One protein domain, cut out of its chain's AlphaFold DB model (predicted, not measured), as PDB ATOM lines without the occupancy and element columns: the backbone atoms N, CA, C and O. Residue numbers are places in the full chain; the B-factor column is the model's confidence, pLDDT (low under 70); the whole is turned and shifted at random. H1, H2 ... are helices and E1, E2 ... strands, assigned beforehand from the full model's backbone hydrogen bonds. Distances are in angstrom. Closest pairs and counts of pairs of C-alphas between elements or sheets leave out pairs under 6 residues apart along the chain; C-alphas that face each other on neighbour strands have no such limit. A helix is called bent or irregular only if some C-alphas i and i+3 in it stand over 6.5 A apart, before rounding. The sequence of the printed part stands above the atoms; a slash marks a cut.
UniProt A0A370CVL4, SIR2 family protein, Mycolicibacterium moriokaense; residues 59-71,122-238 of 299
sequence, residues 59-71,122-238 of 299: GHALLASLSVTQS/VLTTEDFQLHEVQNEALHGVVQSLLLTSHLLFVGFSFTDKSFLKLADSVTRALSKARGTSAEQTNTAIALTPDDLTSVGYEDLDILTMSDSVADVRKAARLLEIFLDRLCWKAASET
ATOM      1  N   GLY A  59      17.606  46.281  73.938       93.56
ATOM      2  CA  GLY A  59      16.581  45.417  73.341       93.56
ATOM      3  C   GLY A  59      17.022  44.740  72.037       93.56
ATOM      4  O   GLY A  59      16.726  43.570  71.847       93.56
ATOM      5  N   HIS A  60      17.800  45.420  71.186       95.50
ATOM      6  CA  HIS A  60      18.325  44.823  69.951       95.50
ATOM      7  C   HIS A  60      19.330  43.711  70.267       95.50
ATOM      8  O   HIS A  60      19.278  42.648  69.661       95.50
ATOM      9  N   ALA A  61      20.210  43.949  71.247       95.38
ATOM     10  CA  ALA A  61      21.194  42.968  71.695       95.38
ATOM     11  C   ALA A  61      20.506  41.709  72.232       95.38
ATOM     12  O   ALA A  61      20.840  40.606  71.821       95.38
ATOM     13  N   LEU A  62      19.496  41.889  73.089       95.12
ATOM     14  CA  LEU A  62      18.719  40.787  73.655       95.12
ATOM     15  C   LEU A  62      17.982  40.003  72.562       95.12
ATOM     16  O   LEU A  62      18.050  38.781  72.536       95.12
ATOM     17  N   LEU A  63      17.334  40.686  71.615       94.94
ATOM     18  CA  LEU A  63      16.678  40.016  70.490       94.94
ATOM     19  C   LEU A  63      17.674  39.245  69.613       94.94
ATOM     20  O   LEU A  63      17.387  38.117  69.222       94.94
ATOM     21  N   ALA A  64      18.852  39.810  69.341       93.69
ATOM     22  CA  ALA A  64      19.908  39.123  68.603       93.69
ATOM     23  C   ALA A  64      20.433  37.887  69.360       93.69
ATOM     24  O   ALA A  64      20.682  36.854  68.743       93.69
ATOM     25  N   SER A  65      20.527  37.952  70.693       90.19
ATOM     26  CA  SER A  65      20.930  36.831  71.554       90.19
ATOM     27  C   SER A  65      19.915  35.687  71.625       90.19
ATOM     28  O   SER A  65      20.274  34.598  72.064       90.19
ATOM     29  N   LEU A  66      18.672  35.879  71.164       88.06
ATOM     30  CA  LEU A  66      17.739  34.762  70.972       88.06
ATOM     31  C   LEU A  66      18.172  33.834  69.827       88.06
ATOM     32  O   LEU A  66      17.611  32.747  69.689       88.06
ATOM     33  N   SER A  67      19.139  34.243  68.994       83.75
ATOM     34  CA  SER A  67      19.703  33.454  67.891       83.75
ATOM     35  C   SER A  67      18.632  32.874  66.961       83.75
ATOM     36  O   SER A  67      18.702  31.720  66.533       83.75
ATOM     37  N   VAL A  68      17.574  33.638  66.682       88.19
ATOM     38  CA  VAL A  68      16.546  33.228  65.717       88.19
ATOM     39  C   VAL A  68      17.129  33.229  64.303       88.19
ATOM     40  O   VAL A  68      17.946  34.075  63.948       88.19
ATOM     41  N   THR A  69      16.716  32.275  63.472       88.94
ATOM     42  CA  THR A  69      17.228  32.146  62.097       88.94
ATOM     43  C   THR A  69      16.558  33.110  61.120       88.94
ATOM     44  O   THR A  69      17.065  33.332  60.024       88.94
ATOM     45  N   GLN A  70      15.412  33.675  61.491       92.81
ATOM     46  CA  GLN A  70      14.585  34.502  60.622       92.81
ATOM     47  C   GLN A  70      14.126  35.715  61.423       92.81
ATOM     48  O   GLN A  70      13.498  35.570  62.470       92.81
ATOM     49  N   SER A  71      14.469  36.910  60.960       94.94
ATOM     50  CA  SER A  71      14.060  38.175  61.572       94.94
ATOM     51  C   SER A  71      13.505  39.107  60.510       94.94
ATOM     52  O   SER A  71      14.052  39.203  59.413       94.94
ATOM     53  N   VAL A 122      10.906  52.896  51.654       91.56
ATOM     54  CA  VAL A 122       9.458  53.034  51.486       91.56
ATOM     55  C   VAL A 122       8.915  53.986  52.544       91.56
ATOM     56  O   VAL A 122       8.715  53.601  53.697       91.56
ATOM     57  N   LEU A 123       8.700  55.247  52.161       91.81
ATOM     58  CA  LEU A 123       8.218  56.288  53.080       91.81
ATOM     59  C   LEU A 123       7.036  57.088  52.521       91.81
ATOM     60  O   LEU A 123       6.146  57.478  53.275       91.81
ATOM     61  N   THR A 124       7.038  57.361  51.217       93.12
ATOM     62  CA  THR A 124       6.021  58.192  50.555       93.12
ATOM     63  C   THR A 124       4.873  57.365  49.994       93.12
ATOM     64  O   THR A 124       5.012  56.157  49.791       93.12
ATOM     65  N   THR A 125       3.739  58.006  49.698       91.81
ATOM     66  CA  THR A 125       2.601  57.337  49.052       91.81
ATOM     67  C   THR A 125       3.012  56.657  47.741       91.81
ATOM     68  O   THR A 125       2.587  55.532  47.470       91.81
ATOM     69  N   GLU A 126       3.860  57.305  46.942       92.25
ATOM     70  CA  GLU A 126       4.387  56.754  45.692       92.25
ATOM     71  C   GLU A 126       5.279  55.534  45.943       92.25
ATOM     72  O   GLU A 126       5.161  54.535  45.229       92.25
ATOM     73  N   ASP A 127       6.129  55.584  46.974       91.69
ATOM     74  CA  ASP A 127       7.001  54.459  47.317       91.69
ATOM     75  C   ASP A 127       6.165  53.243  47.738       91.69
ATOM     76  O   ASP A 127       6.415  52.144  47.251       91.69
ATOM     77  N   PHE A 128       5.126  53.415  48.567       87.50
ATOM     78  CA  PHE A 128       4.241  52.312  48.969       87.50
ATOM     79  C   PHE A 128       3.507  51.675  47.781       87.50
ATOM     80  O   PHE A 128       3.393  50.448  47.711       87.50
ATOM     81  N   GLN A 129       3.037  52.486  46.826       86.62
ATOM     82  CA  GLN A 129       2.392  51.985  45.606       86.62
ATOM     83  C   GLN A 129       3.361  51.177  44.738       86.62
ATOM     84  O   GLN A 129       2.998  50.124  44.213       86.62
ATOM     85  N   LEU A 130       4.598  51.658  44.588       84.94
ATOM     86  CA  LEU A 130       5.629  50.968  43.821       84.94
ATOM     87  C   LEU A 130       6.081  49.677  44.520       84.94
ATOM     88  O   LEU A 130       6.257  48.641  43.873       84.94
ATOM     89  N   HIS A 131       6.215  49.732  45.843       81.19
ATOM     90  CA  HIS A 131       6.667  48.638  46.692       81.19
ATOM     91  C   HIS A 131       5.731  47.427  46.654       81.19
ATOM     92  O   HIS A 131       6.205  46.293  46.592       81.19
ATOM     93  N   GLU A 132       4.410  47.652  46.624       73.69
ATOM     94  CA  GLU A 132       3.406  46.579  46.522       73.69
ATOM     95  C   GLU A 132       3.615  45.711  45.267       73.69
ATOM     96  O   GLU A 132       3.318  44.518  45.293       73.69
ATOM     97  N   VAL A 133       4.189  46.280  44.198       74.62
ATOM     98  CA  VAL A 133       4.500  45.572  42.947       74.62
ATOM     99  C   VAL A 133       5.930  45.030  42.931       74.62
ATOM    100  O   VAL A 133       6.154  43.887  42.539       74.62
ATOM    101  N   GLN A 134       6.920  45.838  43.318       78.19
ATOM    102  CA  GLN A 134       8.333  45.478  43.155       78.19
ATOM    103  C   GLN A 134       8.820  44.451  44.181       78.19
ATOM    104  O   GLN A 134       9.683  43.634  43.859       78.19
ATOM    105  N   ASN A 135       8.236  44.445  45.380       79.25
ATOM    106  CA  ASN A 135       8.699  43.632  46.504       79.25
ATOM    107  C   ASN A 135       7.718  42.508  46.876       79.25
ATOM    108  O   ASN A 135       7.736  41.994  47.996       79.25
ATOM    109  N   GLU A 136       6.921  42.047  45.903       83.75
ATOM    110  CA  GLU A 136       5.997  40.909  46.038       83.75
ATOM    111  C   GLU A 136       6.693  39.654  46.599       83.75
ATOM    112  O   GLU A 136       6.149  38.956  47.454       83.75
ATOM    113  N   ALA A 137       7.939  39.394  46.191       85.56
ATOM    114  CA  ALA A 137       8.716  38.271  46.711       85.56
ATOM    115  C   ALA A 137       9.012  38.400  48.218       85.56
ATOM    116  O   ALA A 137       8.914  37.412  48.948       85.56
ATOM    117  N   LEU A 138       9.333  39.607  48.703       87.94
ATOM    118  CA  LEU A 138       9.585  39.862  50.127       87.94
ATOM    119  C   LEU A 138       8.295  39.706  50.939       87.94
ATOM    120  O   LEU A 138       8.297  39.092  52.005       87.94
ATOM    121  N   HIS A 139       7.177  40.187  50.394       88.81
ATOM    122  CA  HIS A 139       5.850  39.966  50.963       88.81
ATOM    123  C   HIS A 139       5.514  38.472  51.064       88.81
ATOM    124  O   HIS A 139       5.021  38.028  52.101       88.81
ATOM    125  N   GLY A 140       5.849  37.681  50.042       90.38
ATOM    126  CA  GLY A 140       5.690  36.225  50.058       90.38
ATOM    127  C   GLY A 140       6.490  35.541  51.174       90.38
ATOM    128  O   GLY A 140       5.982  34.617  51.812       90.38
ATOM    129  N   VAL A 141       7.701  36.024  51.479       91.06
ATOM    130  CA  VAL A 141       8.493  35.531  52.624       91.06
ATOM    131  C   VAL A 141       7.766  35.801  53.941       91.06
ATOM    132  O   VAL A 141       7.604  34.885  54.746       91.06
ATOM    133  N   VAL A 142       7.274  37.027  54.150       91.50
ATOM    134  CA  VAL A 142       6.529  37.392  55.369       91.50
ATOM    135  C   VAL A 142       5.237  36.580  55.498       91.50
ATOM    136  O   VAL A 142       4.932  36.078  56.577       91.50
ATOM    137  N   GLN A 143       4.498  36.384  54.404       90.88
ATOM    138  CA  GLN A 143       3.299  35.542  54.396       90.88
ATOM    139  C   GLN A 143       3.615  34.086  54.743       90.88
ATOM    140  O   GLN A 143       2.881  33.475  55.515       90.88
ATOM    141  N   SER A 144       4.711  33.535  54.209       90.31
ATOM    142  CA  SER A 144       5.156  32.189  54.569       90.31
ATOM    143  C   SER A 144       5.466  32.097  56.060       90.31
ATOM    144  O   SER A 144       5.015  31.154  56.697       90.31
ATOM    145  N   LEU A 145       6.174  33.079  56.625       90.56
ATOM    146  CA  LEU A 145       6.469  33.120  58.058       90.56
ATOM    147  C   LEU A 145       5.196  33.135  58.909       90.56
ATOM    148  O   LEU A 145       5.071  32.329  59.824       90.56
ATOM    149  N   LEU A 146       4.235  33.999  58.573       88.12
ATOM    150  CA  LEU A 146       2.938  34.080  59.254       88.12
ATOM    151  C   LEU A 146       2.132  32.770  59.159       88.12
ATOM    152  O   LEU A 146       1.308  32.490  60.024       88.12
ATOM    153  N   LEU A 147       2.333  31.979  58.099       85.19
ATOM    154  CA  LEU A 147       1.648  30.700  57.890       85.19
ATOM    155  C   LEU A 147       2.313  29.526  58.616       85.19
ATOM    156  O   LEU A 147       1.614  28.594  59.013       85.19
ATOM    157  N   THR A 148       3.645  29.520  58.716       83.75
ATOM    158  CA  THR A 148       4.412  28.328  59.121       83.75
ATOM    159  C   THR A 148       5.084  28.442  60.480       83.75
ATOM    160  O   THR A 148       5.566  27.430  60.988       83.75
ATOM    161  N   SER A 149       5.158  29.643  61.048       86.19
ATOM    162  CA  SER A 149       5.978  29.935  62.223       86.19
ATOM    163  C   SER A 149       5.167  30.638  63.312       86.19
ATOM    164  O   SER A 149       4.167  31.292  63.031       86.19
ATOM    165  N   HIS A 150       5.633  30.531  64.559       86.56
ATOM    166  CA  HIS A 150       5.182  31.387  65.660       86.56
ATOM    167  C   HIS A 150       5.982  32.685  65.627       86.56
ATOM    168  O   HIS A 150       7.208  32.649  65.768       86.56
ATOM    169  N   LEU A 151       5.321  33.828  65.449       90.75
ATOM    170  CA  LEU A 151       5.993  35.127  65.417       90.75
ATOM    171  C   LEU A 151       5.939  35.837  66.767       90.75
ATOM    172  O   LEU A 151       4.904  35.869  67.432       90.75
ATOM    173  N   LEU A 152       7.068  36.442  67.144       92.50
ATOM    174  CA  LEU A 152       7.185  37.348  68.281       92.50
ATOM    175  C   LEU A 152       7.332  38.787  67.769       92.50
ATOM    176  O   LEU A 152       8.348  39.133  67.167       92.50
ATOM    177  N   PHE A 153       6.339  39.629  68.033       92.25
ATOM    178  CA  PHE A 153       6.335  41.044  67.675       92.25
ATOM    179  C   PHE A 153       6.825  41.891  68.849       92.25
ATOM    180  O   PHE A 153       6.267  41.827  69.945       92.25
ATOM    181  N   VAL A 154       7.852  42.712  68.621       91.50
ATOM    182  CA  VAL A 154       8.439  43.593  69.642       91.50
ATOM    183  C   VAL A 154       8.591  44.996  69.077       91.50
ATOM    184  O   VAL A 154       9.231  45.178  68.046       91.50
ATOM    185  N   GLY A 155       8.005  45.991  69.751       85.12
ATOM    186  CA  GLY A 155       8.058  47.388  69.300       85.12
ATOM    187  C   GLY A 155       7.286  47.650  68.003       85.12
ATOM    188  O   GLY A 155       7.612  48.584  67.277       85.12
ATOM    189  N   PHE A 156       6.291  46.817  67.698       81.38
ATOM    190  CA  PHE A 156       5.498  46.910  66.479       81.38
ATOM    191  C   PHE A 156       4.169  47.615  66.762       81.38
ATOM    192  O   PHE A 156       3.400  47.165  67.607       81.38
ATOM    193  N   SER A 157       3.891  48.709  66.054       74.88
ATOM    194  CA  SER A 157       2.686  49.524  66.267       74.88
ATOM    195  C   SER A 157       1.424  48.956  65.613       74.88
ATOM    196  O   SER A 157       0.341  49.472  65.852       74.88
ATOM    197  N   PHE A 158       1.543  47.948  64.739       79.38
ATOM    198  CA  PHE A 158       0.439  47.433  63.914       79.38
ATOM    199  C   PHE A 158      -0.286  48.500  63.080       79.38
ATOM    200  O   PHE A 158      -1.423  48.298  62.675       79.38
ATOM    201  N   THR A 159       0.379  49.614  62.765       75.88
ATOM    202  CA  THR A 159      -0.167  50.679  61.905       75.88
ATOM    203  C   THR A 159       0.313  50.594  60.457       75.88
ATOM    204  O   THR A 159      -0.192  51.319  59.601       75.88
ATOM    205  N   ASP A 160       1.281  49.722  60.166       78.44
ATOM    206  CA  ASP A 160       1.798  49.508  58.814       78.44
ATOM    207  C   ASP A 160       0.731  48.818  57.948       78.44
ATOM    208  O   ASP A 160       0.422  47.634  58.115       78.44
ATOM    209  N   LYS A 161       0.151  49.578  57.012       77.62
ATOM    210  CA  LYS A 161      -0.921  49.103  56.127       77.62
ATOM    211  C   LYS A 161      -0.475  47.929  55.257       77.62
ATOM    212  O   LYS A 161      -1.289  47.048  54.979       77.62
ATOM    213  N   SER A 162       0.783  47.912  54.817       78.00
ATOM    214  CA  SER A 162       1.324  46.840  53.978       78.00
ATOM    215  C   SER A 162       1.382  45.545  54.772       78.00
ATOM    216  O   SER A 162       0.845  44.531  54.328       78.00
ATOM    217  N   PHE A 163       1.925  45.586  55.991       83.81
ATOM    218  CA  PHE A 163       1.935  44.423  56.873       83.81
ATOM    219  C   PHE A 163       0.518  43.934  57.210       83.81
ATOM    220  O   PHE A 163       0.241  42.742  57.084       83.81
ATOM    221  N   LEU A 164      -0.398  44.836  57.586       85.12
ATOM    222  CA  LEU A 164      -1.773  44.464  57.942       85.12
ATOM    223  C   LEU A 164      -2.505  43.757  56.793       85.12
ATOM    224  O   LEU A 164      -3.191  42.763  57.028       85.12
ATOM    225  N   LYS A 165      -2.322  44.210  55.544       83.56
ATOM    226  CA  LYS A 165      -2.862  43.525  54.356       83.56
ATOM    227  C   LYS A 165      -2.324  42.095  54.223       83.56
ATOM    228  O   LYS A 165      -3.086  41.177  53.909       83.56
ATOM    229  N   LEU A 166      -1.021  41.894  54.447       86.06
ATOM    230  CA  LEU A 166      -0.402  40.565  54.395       86.06
ATOM    231  C   LEU A 166      -0.967  39.658  55.490       86.06
ATOM    232  O   LEU A 166      -1.382  38.535  55.196       86.06
ATOM    233  N   ALA A 167      -1.031  40.167  56.720       86.31
ATOM    234  CA  ALA A 167      -1.548  39.456  57.879       86.31
ATOM    235  C   ALA A 167      -3.012  39.033  57.685       86.31
ATOM    236  O   ALA A 167      -3.343  37.865  57.860       86.31
ATOM    237  N   ASP A 168      -3.870  39.937  57.213       86.00
ATOM    238  CA  ASP A 168      -5.282  39.674  56.913       86.00
ATOM    239  C   ASP A 168      -5.473  38.581  55.838       86.00
ATOM    240  O   ASP A 168      -6.314  37.683  55.969       86.00
ATOM    241  N   SER A 169      -4.637  38.578  54.792       85.06
ATOM    242  CA  SER A 169      -4.628  37.497  53.797       85.06
ATOM    243  C   SER A 169      -4.295  36.136  54.420       85.06
ATOM    244  O   SER A 169      -4.957  35.137  54.117       85.06
ATOM    245  N   VAL A 170      -3.313  36.097  55.322       86.00
ATOM    246  CA  VAL A 170      -2.919  34.873  56.030       86.00
ATOM    247  C   VAL A 170      -3.997  34.421  57.018       86.00
ATOM    248  O   VAL A 170      -4.373  33.249  57.001       86.00
ATOM    249  N   THR A 171      -4.587  35.331  57.795       83.25
ATOM    250  CA  THR A 171      -5.695  35.032  58.717       83.25
ATOM    251  C   THR A 171      -6.879  34.398  57.987       83.25
ATOM    252  O   THR A 171      -7.443  33.398  58.439       83.25
ATOM    253  N   ARG A 172      -7.240  34.901  56.799       83.00
ATOM    254  CA  ARG A 172      -8.282  34.279  55.961       83.00
ATOM    255  C   ARG A 172      -7.930  32.871  55.488       83.00
ATOM    256  O   ARG A 172      -8.826  32.041  55.330       83.00
ATOM    257  N   ALA A 173      -6.659  32.603  55.206       83.31
ATOM    258  CA  ALA A 173      -6.211  31.273  54.811       83.31
ATOM    259  C   ALA A 173      -6.243  30.301  56.004       83.31
ATOM    260  O   ALA A 173      -6.785  29.201  55.888       83.31
ATOM    261  N   LEU A 174      -5.736  30.732  57.163       80.06
ATOM    262  CA  LEU A 174      -5.671  29.934  58.387       80.06
ATOM    263  C   LEU A 174      -7.048  29.664  58.993       80.06
ATOM    264  O   LEU A 174      -7.312  28.533  59.384       80.06
ATOM    265  N   SER A 175      -7.952  30.642  59.016       77.94
ATOM    266  CA  SER A 175      -9.320  30.466  59.540       77.94
ATOM    267  C   SER A 175     -10.099  29.364  58.813       77.94
ATOM    268  O   SER A 175     -10.837  28.606  59.438       77.94
ATOM    269  N   LYS A 176      -9.883  29.194  57.502       75.19
ATOM    270  CA  LYS A 176     -10.455  28.073  56.736       75.19
ATOM    271  C   LYS A 176      -9.849  26.720  57.114       75.19
ATOM    272  O   LYS A 176     -10.545  25.713  57.039       75.19
ATOM    273  N   ALA A 177      -8.569  26.693  57.483       74.62
ATOM    274  CA  ALA A 177      -7.835  25.472  57.807       74.62
ATOM    275  C   ALA A 177      -8.004  25.032  59.275       74.62
ATOM    276  O   ALA A 177      -8.123  23.839  59.540       74.62
ATOM    277  N   ARG A 178      -8.036  25.979  60.225       70.69
ATOM    278  CA  ARG A 178      -8.086  25.731  61.679       70.69
ATOM    279  C   ARG A 178      -9.468  25.305  62.193       70.69
ATOM    280  O   ARG A 178      -9.567  24.759  63.292       70.69
ATOM    281  N   GLY A 179     -10.540  25.508  61.423       66.88
ATOM    282  CA  GLY A 179     -11.896  25.157  61.857       66.88
ATOM    283  C   GLY A 179     -12.284  25.893  63.149       66.88
ATOM    284  O   GLY A 179     -12.337  27.116  63.157       66.88
ATOM    285  N   THR A 180     -12.556  25.159  64.239       54.94
ATOM    286  CA  THR A 180     -12.893  25.714  65.572       54.94
ATOM    287  C   THR A 180     -11.710  25.784  66.544       54.94
ATOM    288  O   THR A 180     -11.915  26.132  67.705       54.94
ATOM    289  N   SER A 181     -10.495  25.406  66.129       55.25
ATOM    290  CA  SER A 181      -9.322  25.484  67.006       55.25
ATOM    291  C   SER A 181      -8.834  26.931  67.074       55.25
ATOM    292  O   SER A 181      -8.263  27.446  66.115       55.25
ATOM    293  N   ALA A 182      -9.116  27.591  68.196       54.53
ATOM    294  CA  ALA A 182      -8.818  28.998  68.459       54.53
ATOM    295  C   ALA A 182      -7.440  29.204  69.111       54.53
ATOM    296  O   ALA A 182      -7.266  30.129  69.900       54.53
ATOM    297  N   GLU A 183      -6.470  28.328  68.846       61.19
ATOM    298  CA  GLU A 183      -5.115  28.555  69.348       61.19
ATOM    299  C   GLU A 183      -4.496  29.712  68.563       61.19
ATOM    300  O   GLU A 183      -4.247  29.608  67.358       61.19
ATOM    301  N   GLN A 184      -4.331  30.836  69.260       63.12
ATOM    302  CA  GLN A 184      -3.568  31.982  68.789       63.12
ATOM    303  C   GLN A 184      -2.100  31.567  68.704       63.12
ATOM    304  O   GLN A 184      -1.552  31.029  69.666       63.12
ATOM    305  N   THR A 185      -1.468  31.773  67.550       72.06
ATOM    306  CA  THR A 185      -0.125  31.218  67.273       72.06
ATOM    307  C   THR A 185       0.983  32.254  67.245       72.06
ATOM    308  O   THR A 185       2.077  31.953  66.786       72.06
ATOM    309  N   ASN A 186       0.717  33.490  67.651       87.62
ATOM    310  CA  ASN A 186       1.717  34.550  67.629       87.62
ATOM    311  C   ASN A 186       1.641  35.365  68.909       87.62
ATOM    312  O   ASN A 186       0.591  35.439  69.541       87.62
ATOM    313  N   THR A 187       2.746  36.006  69.274       91.12
ATOM    314  CA  THR A 187       2.847  36.808  70.492       91.12
ATOM    315  C   THR A 187       3.261  38.228  70.147       91.12
ATOM    316  O   THR A 187       4.256  38.423  69.456       91.12
ATOM    317  N   ALA A 188       2.552  39.227  70.657       91.44
ATOM    318  CA  ALA A 188       2.962  40.623  70.583       91.44
ATOM    319  C   ALA A 188       3.283  41.169  71.971       91.44
ATOM    320  O   ALA A 188       2.559  40.914  72.932       91.44
ATOM    321  N   ILE A 189       4.364  41.940  72.076       92.00
ATOM    322  CA  ILE A 189       4.709  42.658  73.299       92.00
ATOM    323  C   ILE A 189       4.348  44.130  73.147       92.00
ATOM    324  O   ILE A 189       4.900  44.831  72.298       92.00
ATOM    325  N   ALA A 190       3.474  44.598  74.029       90.06
ATOM    326  CA  ALA A 190       3.108  45.996  74.168       90.06
ATOM    327  C   ALA A 190       3.759  46.602  75.410       90.06
ATOM    328  O   ALA A 190       3.853  45.957  76.459       90.06
ATOM    329  N   LEU A 191       4.198  47.860  75.322       89.19
ATOM    330  CA  LEU A 191       4.719  48.553  76.499       89.19
ATOM    331  C   LEU A 191       3.569  48.929  77.431       89.19
ATOM    332  O   LEU A 191       3.651  48.719  78.641       89.19
ATOM    333  N   THR A 192       2.495  49.459  76.861       87.00
ATOM    334  CA  THR A 192       1.327  49.946  77.588       87.00
ATOM    335  C   THR A 192       0.033  49.480  76.920       87.00
ATOM    336  O   THR A 192       0.056  49.076  75.757       87.00
ATOM    337  N   PRO A 193      -1.122  49.559  77.605       81.62
ATOM    338  CA  PRO A 193      -2.401  49.189  77.005       81.62
ATOM    339  C   PRO A 193      -2.793  50.067  75.804       81.62
ATOM    340  O   PRO A 193      -3.555  49.618  74.953       81.62
ATOM    341  N   ASP A 194      -2.265  51.290  75.697       81.31
ATOM    342  CA  ASP A 194      -2.547  52.187  74.567       81.31
ATOM    343  C   ASP A 194      -1.983  51.649  73.246       81.31
ATOM    344  O   ASP A 194      -2.619  51.812  72.201       81.31
ATOM    345  N   ASP A 195      -0.869  50.910  73.303       75.81
ATOM    346  CA  ASP A 195      -0.280  50.230  72.141       75.81
ATOM    347  C   ASP A 195      -1.223  49.147  71.571       75.81
ATOM    348  O   ASP A 195      -1.024  48.665  70.458       75.81
ATOM    349  N   LEU A 196      -2.270  48.767  72.317       67.44
ATOM    350  CA  LEU A 196      -3.246  47.736  71.945       67.44
ATOM    351  C   LEU A 196      -4.496  48.282  71.261       67.44
ATOM    352  O   LEU A 196      -5.282  47.520  70.702       67.44
ATOM    353  N   THR A 197      -4.712  49.595  71.315       65.06
ATOM    354  CA  THR A 197      -5.980  50.220  70.901       65.06
ATOM    355  C   THR A 197      -6.246  50.146  69.394       65.06
ATOM    356  O   THR A 197      -7.374  50.375  68.960       65.06
ATOM    357  N   SER A 198      -5.229  49.817  68.595       62.22
ATOM    358  CA  SER A 198      -5.261  49.852  67.127       62.22
ATOM    359  C   SER A 198      -4.695  48.590  66.464       62.22
ATOM    360  O   SER A 198      -4.339  48.608  65.286       62.22
ATOM    361  N   VAL A 199      -4.651  47.466  67.185       68.69
ATOM    362  CA  VAL A 199      -4.129  46.203  66.647       68.69
ATOM    363  C   VAL A 199      -5.124  45.605  65.648       68.69
ATOM    364  O   VAL A 199      -6.086  44.938  66.014       68.69
ATOM    365  N   GLY A 200      -4.883  45.841  64.357       68.88
ATOM    366  CA  GLY A 200      -5.671  45.292  63.246       68.88
ATOM    367  C   GLY A 200      -5.367  43.826  62.907       68.88
ATOM    368  O   GLY A 200      -5.641  43.398  61.789       68.88
ATOM    369  N   TYR A 201      -4.756  43.071  63.826       76.94
ATOM    370  CA  TYR A 201      -4.353  41.680  63.628       76.94
ATOM    371  C   TYR A 201      -4.869  40.800  64.773       76.94
ATOM    372  O   TYR A 201      -4.433  40.925  65.911       76.94
ATOM    373  N   GLU A 202      -5.831  39.925  64.472       74.38
ATOM    374  CA  GLU A 202      -6.594  39.182  65.490       74.38
ATOM    375  C   GLU A 202      -5.884  37.919  66.016       74.38
ATOM    376  O   GLU A 202      -6.194  37.444  67.109       74.38
ATOM    377  N   ASP A 203      -4.924  37.364  65.267       79.75
ATOM    378  CA  ASP A 203      -4.217  36.120  65.622       79.75
ATOM    379  C   ASP A 203      -2.975  36.402  66.486       79.75
ATOM    380  O   ASP A 203      -1.847  36.085  66.102       79.75
ATOM    381  N   LEU A 204      -3.196  37.059  67.632       83.75
ATOM    382  CA  LEU A 204      -2.165  37.481  68.583       83.75
ATOM    383  C   LEU A 204      -2.564  37.182  70.031       83.75
ATOM    384  O   LEU A 204      -3.625  37.602  70.491       83.75
ATOM    385  N   ASP A 205      -1.650  36.565  70.771       87.69
ATOM    386  CA  ASP A 205      -1.573  36.680  72.224       87.69
ATOM    387  C   ASP A 205      -0.745  37.922  72.577       87.69
ATOM    388  O   ASP A 205       0.340  38.140  72.030       87.69
ATOM    389  N   ILE A 206      -1.254  38.772  73.461       87.25
ATOM    390  CA  ILE A 206      -0.652  40.076  73.736       87.25
ATOM    391  C   ILE A 206      -0.176  40.137  75.183       87.25
ATOM    392  O   ILE A 206      -0.961  40.057  76.125       87.25
ATOM    393  N   LEU A 207       1.124  40.380  75.346       90.06
ATOM    394  CA  LEU A 207       1.775  40.584  76.632       90.06
ATOM    395  C   LEU A 207       2.046  42.073  76.862       90.06
ATOM    396  O   LEU A 207       2.821  42.697  76.135       90.06
ATOM    397  N   THR A 208       1.445  42.645  77.903       90.25
ATOM    398  CA  THR A 208       1.678  44.033  78.320       90.25
ATOM    399  C   THR A 208       2.791  44.122  79.360       90.25
ATOM    400  O   THR A 208       2.815  43.388  80.346       90.25
ATOM    401  N   MET A 209       3.724  45.057  79.169       93.19
ATOM    402  CA  MET A 209       4.806  45.325  80.129       93.19
ATOM    403  C   MET A 209       4.381  46.292  81.244       93.19
ATOM    404  O   MET A 209       5.090  46.480  82.233       93.19
ATOM    405  N   SER A 210       3.229  46.939  81.106       89.12
ATOM    406  CA  SER A 210       2.623  47.737  82.163       89.12
ATOM    407  C   SER A 210       1.113  47.774  81.999       89.12
ATOM    408  O   SER A 210       0.613  47.866  80.883       89.12
ATOM    409  N   ASP A 211       0.400  47.787  83.122       85.00
ATOM    410  CA  ASP A 211      -1.044  48.041  83.159       85.00
ATOM    411  C   ASP A 211      -1.370  49.547  83.125       85.00
ATOM    412  O   ASP A 211      -2.532  49.941  83.053       85.00
ATOM    413  N   SER A 212      -0.349  50.411  83.207       84.56
ATOM    414  CA  SER A 212      -0.489  51.866  83.253       84.56
ATOM    415  C   SER A 212       0.042  52.520  81.984       84.56
ATOM    416  O   SER A 212       1.205  52.363  81.617       84.56
ATOM    417  N   VAL A 213      -0.795  53.357  81.376       76.06
ATOM    418  CA  VAL A 213      -0.453  54.171  80.200       76.06
ATOM    419  C   VAL A 213       0.623  55.223  80.515       76.06
ATOM    420  O   VAL A 213       1.433  55.586  79.667       76.06
ATOM    421  N   ALA A 214       0.689  55.709  81.760       78.69
ATOM    422  CA  ALA A 214       1.566  56.824  82.134       78.69
ATOM    423  C   ALA A 214       3.043  56.430  82.343       78.69
ATOM    424  O   ALA A 214       3.910  57.299  82.452       78.69
ATOM    425  N   ASP A 215       3.347  55.135  82.426       84.88
ATOM    426  CA  ASP A 215       4.627  54.618  82.924       84.88
ATOM    427  C   ASP A 215       5.522  54.022  81.813       84.88
ATOM    428  O   ASP A 215       6.281  53.084  82.052       84.88
ATOM    429  N   VAL A 216       5.518  54.609  80.607       86.88
ATOM    430  CA  VAL A 216       6.264  54.123  79.417       86.88
ATOM    431  C   VAL A 216       7.734  53.787  79.711       86.88
ATOM    432  O   VAL A 216       8.247  52.762  79.275       86.88
ATOM    433  N   ARG A 217       8.437  54.613  80.500       89.06
ATOM    434  CA  ARG A 217       9.843  54.347  80.866       89.06
ATOM    435  C   ARG A 217      10.010  53.100  81.734       89.06
ATOM    436  O   ARG A 217      10.986  52.372  81.568       89.06
ATOM    437  N   LYS A 218       9.082  52.855  82.663       90.19
ATOM    438  CA  LYS A 218       9.102  51.636  83.484       90.19
ATOM    439  C   LYS A 218       8.724  50.423  82.643       90.19
ATOM    440  O   LYS A 218       9.381  49.400  82.778       90.19
ATOM    441  N   ALA A 219       7.740  50.563  81.754       92.12
ATOM    442  CA  ALA A 219       7.366  49.525  80.801       92.12
ATOM    443  C   ALA A 219       8.547  49.126  79.905       92.12
ATOM    444  O   ALA A 219       8.864  47.948  79.795       92.12
ATOM    445  N   ALA A 220       9.263  50.104  79.338       91.12
ATOM    446  CA  ALA A 220      10.455  49.860  78.529       91.12
ATOM    447  C   ALA A 220      11.553  49.144  79.329       91.12
ATOM    448  O   ALA A 220      12.192  48.222  78.827       91.12
ATOM    449  N   ARG A 221      11.738  49.505  80.605       92.44
ATOM    450  CA  ARG A 221      12.669  48.784  81.477       92.44
ATOM    451  C   ARG A 221      12.206  47.354  81.767       92.44
ATOM    452  O   ARG A 221      13.042  46.457  81.832       92.44
ATOM    453  N   LEU A 222      10.907  47.131  81.959       94.38
ATOM    454  CA  LEU A 222      10.381  45.785  82.168       94.38
ATOM    455  C   LEU A 222      10.517  44.932  80.906       94.38
ATOM    456  O   LEU A 222      10.882  43.770  81.034       94.38
ATOM    457  N   LEU A 223      10.335  45.512  79.716       94.31
ATOM    458  CA  LEU A 223      10.609  44.845  78.444       94.31
ATOM    459  C   LEU A 223      12.049  44.325  78.388       94.31
ATOM    460  O   LEU A 223      12.264  43.164  78.060       94.31
ATOM    461  N   GLU A 224      13.036  45.150  78.745       94.81
ATOM    462  CA  GLU A 224      14.439  44.712  78.784       94.81
ATOM    463  C   GLU A 224      14.649  43.546  79.760       94.81
ATOM    464  O   GLU A 224      15.327  42.579  79.427       94.81
ATOM    465  N   ILE A 225      14.047  43.608  80.953       95.44
ATOM    466  CA  ILE A 225      14.130  42.529  81.951       95.44
ATOM    467  C   ILE A 225      13.443  41.256  81.440       95.44
ATOM    468  O   ILE A 225      13.944  40.152  81.651       95.44
ATOM    469  N   PHE A 226      12.298  41.398  80.776       95.69
ATOM    470  CA  PHE A 226      11.558  40.291  80.191       95.69
ATOM    471  C   PHE A 226      12.364  39.615  79.082       95.69
ATOM    472  O   PHE A 226      12.519  38.397  79.112       95.69
ATOM    473  N   LEU A 227      12.923  40.386  78.145       95.06
ATOM    474  CA  LEU A 227      13.733  39.857  77.048       95.06
ATOM    475  C   LEU A 227      15.013  39.182  77.556       95.06
ATOM    476  O   LEU A 227      15.370  38.123  77.051       95.06
ATOM    477  N   ASP A 228      15.660  39.729  78.585       94.00
ATOM    478  CA  ASP A 228      16.797  39.083  79.258       94.00
ATOM    479  C   ASP A 228      16.398  37.725  79.853       94.00
ATOM    480  O   ASP A 228      17.054  36.707  79.623       94.00
ATOM    481  N   ARG A 229      15.253  37.672  80.542       93.25
ATOM    482  CA  ARG A 229      14.724  36.415  81.081       93.25
ATOM    483  C   ARG A 229      14.317  35.432  80.001       93.25
ATOM    484  O   ARG A 229      14.530  34.237  80.193       93.25
ATOM    485  N   LEU A 230      13.778  35.912  78.888       91.00
ATOM    486  CA  LEU A 230      13.460  35.090  77.731       91.00
ATOM    487  C   LEU A 230      14.733  34.494  77.125       91.00
ATOM    488  O   LEU A 230      14.757  33.296  76.873       91.00
ATOM    489  N   CYS A 231      15.803  35.281  76.969       88.00
ATOM    490  CA  CYS A 231      17.103  34.790  76.505       88.00
ATOM    491  C   CYS A 231      17.660  33.724  77.441       88.00
ATOM    492  O   CYS A 231      18.010  32.633  77.000       88.00
ATOM    493  N   TRP A 232      17.680  34.007  78.746       85.38
ATOM    494  CA  TRP A 232      18.134  33.047  79.747       85.38
ATOM    495  C   TRP A 232      17.318  31.754  79.689       85.38
ATOM    496  O   TRP A 232      17.887  30.664  79.692       85.38
ATOM    497  N   LYS A 233      15.990  31.859  79.581       85.25
ATOM    498  CA  LYS A 233      15.089  30.709  79.499       85.25
ATOM    499  C   LYS A 233      15.279  29.933  78.198       85.25
ATOM    500  O   LYS A 233      15.310  28.714  78.238       85.25
ATOM    501  N   ALA A 234      15.458  30.604  77.063       79.81
ATOM    502  CA  ALA A 234      15.745  29.953  75.787       79.81
ATOM    503  C   ALA A 234      17.081  29.194  75.843       79.81
ATOM    504  O   ALA A 234      17.153  28.048  75.406       79.81
ATOM    505  N   ALA A 235      18.102  29.795  76.457       73.25
ATOM    506  CA  ALA A 235      19.435  29.220  76.599       73.25
ATOM    507  C   ALA A 235      19.563  28.152  77.702       73.25
ATOM    508  O   ALA A 235      20.564  27.460  77.733       73.25
ATOM    509  N   SER A 236      18.613  28.019  78.630       68.38
ATOM    510  CA  SER A 236      18.629  26.984  79.693       68.38
ATOM    511  C   SER A 236      17.556  25.906  79.505       68.38
ATOM    512  O   SER A 236      17.701  24.785  79.977       68.38
ATOM    513  N   GLU A 237      16.492  26.291  78.804       65.81
ATOM    514  CA  GLU A 237      15.274  25.587  78.405       65.81
ATOM    515  C   GLU A 237      15.371  24.433  77.417       65.81
ATOM    516  O   GLU A 237      14.681  23.418  77.489       65.81
ATOM    517  N   THR A 238      16.116  24.734  76.359       59.97
ATOM    518  CA  THR A 238      15.951  24.110  75.044       59.97
ATOM    519  C   THR A 238      17.195  23.321  74.669       59.97
ATOM    520  O   THR A 238      18.199  23.380  75.375       59.97
TER     521      THR A 238
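What this domain is: This is residues 59 to 71 and 122 to 238 of the 299 residues of the protein "SIR2 family protein" of Mycolicibacterium moriokaense (UniProt A0A370CVL4). A small parallel sheet of three strands sits between two groups of helices: the long H6 with the short H1 side by side at one end, and H3 and H4 at the other, with H2 beyond them. The contacts between sheet and helices are few: H3 and H4 are not on the sheet, H6 only grazes it, and the four-residue H5 sits beside its strands. The printed part has 130 residues, in the order H1 H2 H3 E1 H4 E2 H5 E3 H6, and is mostly helix; the sheet runs E1 E2 E3. It is only just compact, close to loose, with a radius of gyration of the C-alphas of 16.3 A and spans of 40 by 35 by 29 A.

Where its parts are: The sheet holds E1, residues 152 to 154, E2, residues 187 to 190, and E3, residues 205 to 208; C-alpha 152 is at (7.185, 37.348, 68.281). H6, residues 213 to 237, is 32.7 A long and ends with C-alpha 237 at (15.274, 25.587, 78.405). It has a kink of 45 degrees near residue 220 and is irregular, with C-alphas 214 and 217 8.7 A apart. H1 is residues 59 to 65, with C-alpha 59 at (16.581, 45.417, 73.341). H4, residues 161 to 178, is 25.1 A long, and H3, residues 136 to 148, is 18.2 A. H2 is residues 125 to 134 and H5 residues 193 to 196.

How they stand to each other: E1 and E2 are parallel at 14 degrees, with N 153 and O 187 2.8 A apart, within hydrogen-bond range. E2 and E3 are parallel at 24 degrees, with N 188 and O 205 at 2.8 A. E1, H4, E2 and E2, H5, E3 are strand-helix-strand units, two parallel neighbour strands with a helix between, each with a right-handed crossover. H5 is on the sheet at a height of 7.5 A, over none of its strands, but only just: 2 of its C-alphas fall on E2. H6 only grazes the sheet, with residues 219 to 227. With residues 223 to 231 alone it touches H1, closest C-alphas Gly 59 and Glu 224 at 5.9 A, at a shallow tilt of 7 degrees, the same way. H4, with residues 166 to 174 alone, touches H3 at a steep tilt of 40 degrees, closest C-alphas Gln 143 and Leu 166 at 6.2 A. H2 and H4 are close but not clearly touching, closest C-alphas Glu 132 and Ser 162 at 7.7 A. Every O i to N i+4 pair is within hydrogen-bond range in H1 and H3, against 5 of 6 in H2, 13 of 14 in H4 and 19 of 21 in H6; H5 is too short for one.

The domain as a whole: The C-alphas farthest apart are those of Glu 126 and Ser 236, 47.4 A. Residues 72 to 121 are not printed, and C-alphas 71 and 122 are 18.5 A apart across the cut. Of the links printed whole, none is long. Confidence is under 70 at residues 179 to 184, 196 to 200 and 236 to 238.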